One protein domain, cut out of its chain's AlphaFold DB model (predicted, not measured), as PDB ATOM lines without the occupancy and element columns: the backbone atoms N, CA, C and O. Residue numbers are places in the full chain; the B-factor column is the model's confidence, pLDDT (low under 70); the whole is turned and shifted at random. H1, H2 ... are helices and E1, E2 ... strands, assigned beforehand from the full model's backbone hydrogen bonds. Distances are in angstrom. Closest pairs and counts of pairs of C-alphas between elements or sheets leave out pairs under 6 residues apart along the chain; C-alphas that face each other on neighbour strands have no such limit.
ATOM      1  N   GLY A  10     135.131 148.788 187.953       49.84
ATOM      2  CA  GLY A  10     136.444 148.185 187.674       49.84
ATOM      3  C   GLY A  10     137.638 149.097 187.992       49.84
ATOM      4  O   GLY A  10     138.659 148.641 188.503       49.84
ATOM      5  N   SER A  11     137.508 150.406 187.754       53.41
ATOM      6  CA  SER A  11     138.604 151.370 187.955       53.41
ATOM      7  C   SER A  11     138.828 151.687 189.438       53.41
ATOM      8  O   SER A  11     139.950 151.575 189.931       53.41
ATOM      9  N   LYS A  12     137.745 151.940 190.195       58.62
ATOM     10  CA  LYS A  12     137.810 152.179 191.649       58.62
ATOM     11  C   LYS A  12     138.286 150.948 192.424       58.62
ATOM     12  O   LYS A  12     138.988 151.091 193.424       58.62
ATOM     13  N   SER A  13     137.919 149.742 191.987       71.75
ATOM     14  CA  SER A  13     138.400 148.500 192.606       71.75
ATOM     15  C   SER A  13     139.885 148.278 192.319       71.75
ATOM     16  O   SER A  13     140.641 148.026 193.254       71.75
ATOM     17  N   ARG A  14     140.343 148.485 191.077       77.44
ATOM     18  CA  ARG A  14     141.765 148.389 190.716       77.44
ATOM     19  C   ARG A  14     142.647 149.373 191.484       77.44
ATOM     20  O   ARG A  14     143.702 148.973 191.973       77.44
ATOM     21  N   GLU A  15     142.236 150.632 191.622       81.38
ATOM     22  CA  GLU A  15     142.987 151.629 192.399       81.38
ATOM     23  C   GLU A  15     143.056 151.272 193.889       81.38
ATOM     24  O   GLU A  15     144.122 151.381 194.493       81.38
ATOM     25  N   ARG A  16     141.964 150.759 194.475       85.12
ATOM     26  CA  ARG A  16     141.950 150.265 195.864       85.12
ATOM     27  C   ARG A  16     142.855 149.051 196.057       85.12
ATOM     28  O   ARG A  16     143.612 149.010 197.022       85.12
ATOM     29  N   ILE A  17     142.813 148.089 195.134       86.06
ATOM     30  CA  ILE A  17     143.692 146.910 195.143       86.06
ATOM     31  C   ILE A  17     145.154 147.357 195.048       86.06
ATOM     32  O   ILE A  17     145.995 146.864 195.793       86.06
ATOM     33  N   ARG A  18     145.461 148.324 194.177       86.75
ATOM     34  CA  ARG A  18     146.806 148.892 194.044       86.75
ATOM     35  C   ARG A  18     147.260 149.596 195.324       86.75
ATOM     36  O   ARG A  18     148.380 149.365 195.768       86.75
ATOM     37  N   ALA A  19     146.406 150.418 195.930       87.44
ATOM     38  CA  ALA A  19     146.712 151.099 197.186       87.44
ATOM     39  C   ALA A  19     146.969 150.095 198.326       87.44
ATOM     40  O   ALA A  19     147.955 150.230 199.050       87.44
ATOM     41  N   ALA A  20     146.143 149.047 198.434       86.88
ATOM     42  CA  ALA A  20     146.349 147.959 199.388       86.88
ATOM     43  C   ALA A  20     147.668 147.214 199.120       86.88
ATOM     44  O   ALA A  20     148.458 147.008 200.037       86.88
ATOM     45  N   ALA A  21     147.970 146.908 197.857       87.12
ATOM     46  CA  ALA A  21     149.221 146.270 197.458       87.12
ATOM     47  C   ALA A  21     150.458 147.063 197.890       87.12
ATOM     48  O   ALA A  21     151.412 146.500 198.427       87.12
ATOM     49  N   MET A  22     150.431 148.379 197.690       88.31
ATOM     50  CA  MET A  22     151.512 149.266 198.114       88.31
ATOM     51  C   MET A  22     151.624 149.324 199.642       88.31
ATOM     52  O   MET A  22     152.722 149.196 200.174       88.31
ATOM     53  N   ALA A  23     150.501 149.430 200.359       89.00
ATOM     54  CA  ALA A  23     150.479 149.482 201.824       89.00
ATOM     55  C   ALA A  23     150.903 148.164 202.510       89.00
ATOM     56  O   ALA A  23     151.316 148.164 203.676       89.00
ATOM     57  N   HIS A  24     150.779 147.037 201.806       87.94
ATOM     58  CA  HIS A  24     151.149 145.708 202.293       87.94
ATOM     59  C   HIS A  24     152.456 145.179 201.691       87.94
ATOM     60  O   HIS A  24     152.868 144.070 202.021       87.94
ATOM     61  N   THR A  25     153.159 145.971 200.876       88.69
ATOM     62  CA  THR A  25     154.509 145.617 200.415       88.69
ATOM     63  C   THR A  25     155.436 145.424 201.625       88.69
ATOM     64  O   THR A  25     155.439 146.222 202.559       88.69
ATOM     65  N   GLY A  26     156.190 144.326 201.638       86.25
ATOM     66  CA  GLY A  26     157.028 143.872 202.750       86.25
ATOM     67  C   GLY A  26     156.297 143.057 203.824       86.25
ATOM     68  O   GLY A  26     156.943 142.563 204.749       86.25
ATOM     69  N   LYS A  27     154.970 142.891 203.727       90.44
ATOM     70  CA  LYS A  27     154.174 142.079 204.661       90.44
ATOM     71  C   LYS A  27     153.892 140.687 204.097       90.44
ATOM     72  O   LYS A  27     154.022 140.430 202.901       90.44
ATOM     73  N   LYS A  28     153.495 139.782 204.991       90.12
ATOM     74  CA  LYS A  28     153.014 138.445 204.636       90.12
ATOM     75  C   LYS A  28     151.514 138.490 204.386       90.12
ATOM     76  O   LYS A  28     150.808 139.197 205.095       90.12
ATOM     77  N   GLY A  29     151.055 137.689 203.440       90.12
ATOM     78  CA  GLY A  29     149.647 137.496 203.137       90.12
ATOM     79  C   GLY A  29     149.423 136.153 202.461       90.12
ATOM     80  O   GLY A  29     150.302 135.285 202.453       90.12
ATOM     81  N   LYS A  30     148.244 135.985 201.873       90.50
ATOM     82  CA  LYS A  30     147.870 134.778 201.138       90.50
ATOM     83  C   LYS A  30     147.372 135.124 199.746       90.50
ATOM     84  O   LYS A  30     146.675 136.119 199.557       90.50
ATOM     85  N   VAL A  31     147.704 134.281 198.778       89.50
ATOM     86  CA  VAL A  31     147.201 134.376 197.404       89.50
ATOM     87  C   VAL A  31     146.518 133.066 197.049       89.50
ATOM     88  O   VAL A  31     147.094 131.995 197.229       89.50
ATOM     89  N   PHE A  32     145.301 133.159 196.525       89.44
ATOM     90  CA  PHE A  32     144.557 132.031 195.983       89.44
ATOM     91  C   PHE A  32     144.625 132.095 194.467       89.44
ATOM     92  O   PHE A  32     144.054 132.994 193.848       89.44
ATOM     93  N   LEU A  33     145.348 131.148 193.881       87.50
ATOM     94  CA  LEU A  33     145.471 131.018 192.437       87.50
ATOM     95  C   LEU A  33     144.463 129.999 191.900       87.50
ATOM     96  O   LEU A  33     144.101 129.051 192.616       87.50
ATOM     97  N   PRO A  34     144.046 130.145 190.631       85.31
ATOM     98  CA  PRO A  34     143.271 129.114 189.970       85.31
ATOM     99  C   PRO A  34     144.076 127.802 189.930       85.31
ATOM    100  O   PRO A  34     145.298 127.815 189.734       85.31
ATOM    101  N   PRO A  35     143.414 126.652 190.114       83.94
ATOM    102  CA  PRO A  35     144.071 125.360 190.176       83.94
ATOM    103  C   PRO A  35     144.624 124.978 188.808       83.94
ATOM    104  O   PRO A  35     143.990 125.161 187.764       83.94
ATOM    105  N   THR A  36     145.813 124.382 188.813       83.31
ATOM    106  CA  THR A  36     146.386 123.779 187.607       83.31
ATOM    107  C   THR A  36     145.548 122.581 187.148       83.31
ATOM    108  O   THR A  36     144.793 121.993 187.922       83.31
ATOM    109  N   ARG A  37     145.709 122.147 185.889       79.62
ATOM    110  CA  ARG A  37     144.983 120.984 185.335       79.62
ATOM    111  C   ARG A  37     145.132 119.716 186.190       79.62
ATOM    112  O   ARG A  37     144.193 118.935 186.271       79.62
ATOM    113  N   ARG A  38     146.295 119.526 186.828       77.75
ATOM    114  CA  ARG A  38     146.539 118.409 187.756       77.75
ATOM    115  C   ARG A  38     145.745 118.571 189.052       77.75
ATOM    116  O   ARG A  38     145.030 117.657 189.424       77.75
ATOM    117  N   GLN A  39     145.780 119.753 189.661       81.69
ATOM    118  CA  GLN A  39     145.041 120.044 190.894       81.69
ATOM    119  C   GLN A  39     143.520 119.992 190.691       81.69
ATOM    120  O   GLN A  39     142.811 119.487 191.554       81.69
ATOM    121  N   LYS A  40     143.015 120.416 189.523       81.00
ATOM    122  CA  LYS A  40     141.604 120.209 189.154       81.00
ATOM    123  C   LYS A  40     141.228 118.727 189.115       81.00
ATOM    124  O   LYS A  40     140.137 118.375 189.541       81.00
ATOM    125  N   ALA A  41     142.120 117.864 188.622       79.56
ATOM    126  CA  ALA A  41     141.892 116.418 188.608       79.56
ATOM    127  C   ALA A  41     141.899 115.807 190.024       79.56
ATOM    128  O   ALA A  41     141.269 114.779 190.241       79.56
ATOM    129  N   GLU A  42     142.557 116.463 190.984       82.19
ATOM    130  CA  GLU A  42     142.523 116.123 192.414       82.19
ATOM    131  C   GLU A  42     141.313 116.733 193.154       82.19
ATOM    132  O   GLU A  42     141.176 116.552 194.361       82.19
ATOM    133  N   GLY A  43     140.423 117.449 192.453       81.50
ATOM    134  CA  GLY A  43     139.228 118.066 193.038       81.50
ATOM    135  C   GLY A  43     139.477 119.396 193.759       81.50
ATOM    136  O   GLY A  43     138.612 119.856 194.501       81.50
ATOM    137  N   LEU A  44     140.638 120.030 193.560       80.62
ATOM    138  CA  LEU A  44     140.940 121.342 194.138       80.62
ATOM    139  C   LEU A  44     140.294 122.464 193.314       80.62
ATOM    140  O   LEU A  44     140.540 122.573 192.111       80.62
ATOM    141  N   ASP A  45     139.520 123.325 193.981       76.31
ATOM    142  CA  ASP A  45     138.858 124.493 193.374       76.31
ATOM    143  C   ASP A  45     139.759 125.738 193.326       76.31
ATOM    144  O   ASP A  45     139.737 126.486 192.351       76.31
ATOM    145  N   LYS A  46     140.603 125.935 194.347       81.50
ATOM    146  CA  LYS A  46     141.589 127.023 194.454       81.50
ATOM    147  C   LYS A  46     142.834 126.539 195.186       81.50
ATOM    148  O   LYS A  46     142.758 125.644 196.027       81.50
ATOM    149  N   VAL A  47     143.978 127.148 194.885       84.50
ATOM    150  CA  VAL A  47     145.258 126.808 195.520       84.50
ATOM    151  C   VAL A  47     145.709 127.967 196.388       84.50
ATOM    152  O   VAL A  47     145.985 129.049 195.874       84.50
ATOM    153  N   GLU A  48     145.788 127.730 197.694       87.50
ATOM    154  CA  GLU A  48     146.283 128.706 198.664       87.50
ATOM    155  C   GLU A  48     147.817 128.696 198.707       87.50
ATOM    156  O   GLU A  48     148.444 127.643 198.843       87.50
ATOM    157  N   ARG A  75     158.495 132.824 192.755       86.56
ATOM    158  CA  ARG A  75     158.025 134.189 192.554       86.56
ATOM    159  C   ARG A  75     156.739 134.150 191.738       86.56
ATOM    160  O   ARG A  75     156.729 133.649 190.619       86.56
ATOM    161  N   ILE A  76     155.663 134.666 192.310       87.88
ATOM    162  CA  ILE A  76     154.341 134.761 191.700       87.88
ATOM    163  C   ILE A  76     154.127 136.221 191.314       87.88
ATOM    164  O   ILE A  76     154.220 137.113 192.152       87.88
ATOM    165  N   THR A  77     153.834 136.473 190.042       90.38
ATOM    166  CA  THR A  77     153.443 137.808 189.571       90.38
ATOM    167  C   THR A  77     151.955 137.787 189.274       90.38
ATOM    168  O   THR A  77     151.505 136.968 188.477       90.38
ATOM    169  N   VAL A  78     151.198 138.671 189.918       87.81
ATOM    170  CA  VAL A  78     149.744 138.777 189.757       87.81
ATOM    171  C   VAL A  78     149.407 140.163 189.236       87.81
ATOM    172  O   VAL A  78     149.909 141.162 189.746       87.81
ATOM    173  N   THR A  79     148.548 140.256 188.227       89.62
ATOM    174  CA  THR A  79     148.088 141.560 187.733       89.62
ATOM    175  C   THR A  79     146.883 142.057 188.525       89.62
ATOM    176  O   THR A  79     146.022 141.281 188.935       89.62
ATOM    177  N   TYR A  80     146.757 143.375 188.701       86.44
ATOM    178  CA  TYR A  80     145.579 143.931 189.381       86.44
ATOM    179  C   TYR A  80     144.274 143.672 188.620       86.44
ATOM    180  O   TYR A  80     143.212 143.641 189.230       86.44
ATOM    181  N   ALA A  81     144.359 143.451 187.305       85.06
ATOM    182  CA  ALA A  81     143.223 143.042 186.489       85.06
ATOM    183  C   ALA A  81     142.722 141.640 186.870       85.06
ATOM    184  O   ALA A  81     141.517 141.464 187.003       85.06
ATOM    185  N   GLN A  82     143.624 140.682 187.121       85.38
ATOM    186  CA  GLN A  82     143.262 139.330 187.574       85.38
ATOM    187  C   GLN A  82     142.653 139.318 188.979       85.38
ATOM    188  O   GLN A  82     141.791 138.497 189.280       85.38
ATOM    189  N   ILE A  83     143.088 140.240 189.841       86.06
ATOM    190  CA  ILE A  83     142.508 140.388 191.181       86.06
ATOM    191  C   ILE A  83     141.115 141.015 191.085       86.06
ATOM    192  O   ILE A  83     140.171 140.544 191.712       86.06
ATOM    193  N   ALA A  84     140.967 142.052 190.260       83.50
ATOM    194  CA  ALA A  84     139.684 142.711 190.038       83.50
ATOM    195  C   ALA A  84     138.667 141.810 189.313       83.50
ATOM    196  O   ALA A  84     137.472 141.932 189.566       83.50
ATOM    197  N   SER A  85     139.122 140.900 188.444       82.88
ATOM    198  CA  SER A  85     138.260 139.920 187.771       82.88
ATOM    199  C   SER A  85     137.845 138.751 188.669       82.88
ATOM    200  O   SER A  85     136.992 137.962 188.271       82.88
ATOM    201  N   GLY A  86     138.439 138.617 189.862       81.06
ATOM    202  CA  GLY A  86     138.201 137.493 190.771       81.06
ATOM    203  C   GLY A  86     138.884 136.187 190.350       81.06
ATOM    204  O   GLY A  86     138.671 135.162 190.994       81.06
ATOM    205  N   GLU A  87     139.719 136.209 189.303       84.94
ATOM    206  CA  GLU A  87     140.542 135.060 188.905       84.94
ATOM    207  C   GLU A  87     141.569 134.722 189.991       84.94
ATOM    208  O   GLU A  87     141.842 133.552 190.256       84.94
ATOM    209  N   VAL A  88     142.108 135.757 190.641       85.81
ATOM    210  CA  VAL A  88     143.052 135.632 191.750       85.81
ATOM    211  C   VAL A  88     142.511 136.364 192.967       85.81
ATOM    212  O   VAL A  88     142.198 137.548 192.905       85.81
ATOM    213  N   GLU A  89     142.449 135.685 194.106       87.56
ATOM    214  CA  GLU A  89     142.060 136.315 195.369       87.56
ATOM    215  C   GLU A  89     143.311 136.588 196.205       87.56
ATOM    216  O   GLU A  89     144.164 135.714 196.371       87.56
ATOM    217  N   VAL A  90     143.440 137.805 196.735       86.75
ATOM    218  CA  VAL A  90     144.567 138.201 197.590       86.75
ATOM    219  C   VAL A  90     144.034 138.588 198.960       86.75
ATOM    220  O   VAL A  90     143.164 139.450 199.071       86.75
ATOM    221  N   LYS A  91     144.578 137.960 200.004       88.75
ATOM    222  CA  LYS A  91     144.349 138.325 201.404       88.75
ATOM    223  C   LYS A  91     145.614 138.979 201.949       88.75
ATOM    224  O   LYS A  91     146.671 138.348 201.992       88.75
ATOM    225  N   TRP A  92     145.480 140.258 202.279       85.44
ATOM    226  CA  TRP A  92     146.550 141.153 202.714       85.44
ATOM    227  C   TRP A  92     146.962 140.975 204.172       85.44
ATOM    228  O   TRP A  92     146.140 140.450 204.955       85.44
TER     229      TRP A  92
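This is residues 10 to 48 and 75 to 92 of the 92 residues of an uncharacterized protein of Coprococcus comes (UniProt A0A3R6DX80). A small two-stranded antiparallel sheet, E1 and E3, lies in the middle, with the long helix H1 at one end of the domain and the short helix H2 at the other, at the tip of a loop of residues 34 to 48 that folds back to E1. The short helix H3 packs on H1 and leads on to E3, while E2 runs into H3 from a place away from the sheet. The printed part has 57 residues with three named helices and three named strands, in the order H1, E1, H2, E2, H3, E3, and its class is mixed, helices and strands. It is only just loose, close to compact, with a radius of gyration of the C-alphas of 12.6 A, and the C-alphas span 36 by 26 by 16 A.

H1, residues 10 to 23, begins at C-alpha 10 at (136.444, 148.185, 187.674) and is 20.0 A long from first to last C-alpha. E1, residues 28 to 33, is 16.2 A long and ends at C-alpha 33 at (145.471, 131.018, 192.437). H2, residues 37 to 41, is 6.4 A long. After the cut, E2, residues 75 to 79, is 13.3 A long. H3, residues 80 to 84, is 6.1 A long. E3, residues 89 to 91, is 6.8 A long and ends at C-alpha 91 at (144.349, 138.325, 201.404).

E1 and E3 are antiparallel neighbours, with 165 degrees between their directions. N 30 and O 91 are 2.8 A apart and N 89 and O 32 are 3.1 A apart, both within hydrogen-bond range. Residues 32 to 33 of E1 also pair with residues 47 to 48, antiparallel. The closest C-alphas of H3 and E3 are those of Ile 83 and Glu 89, 5.9 A apart. H1 and H3 touch, their closest C-alphas being those of Arg 14 and Tyr 80, 6.0 A apart. E2 and H3 meet only through their link. E2 pairs with no named strand and is apart from H1, E1 and E3. H2 is apart from H1, H3, E2 and E3. In H1, H2 and H3 every O i to N i+4 pair is within hydrogen-bond range.

The two C-alphas farthest apart are those of Ala 23 and Ala 41, at 36.6 A. Residues 49 to 74 are not printed, and C-alphas 48 and 75 are 14.3 A apart across this cut. The links H1 to E1, E1 to H2, E2 to H3 and H3 to E3 are tight, and the link H2 to E2 is the link across the cut. The mean pLDDT of the printed part is 83.5, with residues 10 to 12 under 70. Trp 92 is the chain's last residue.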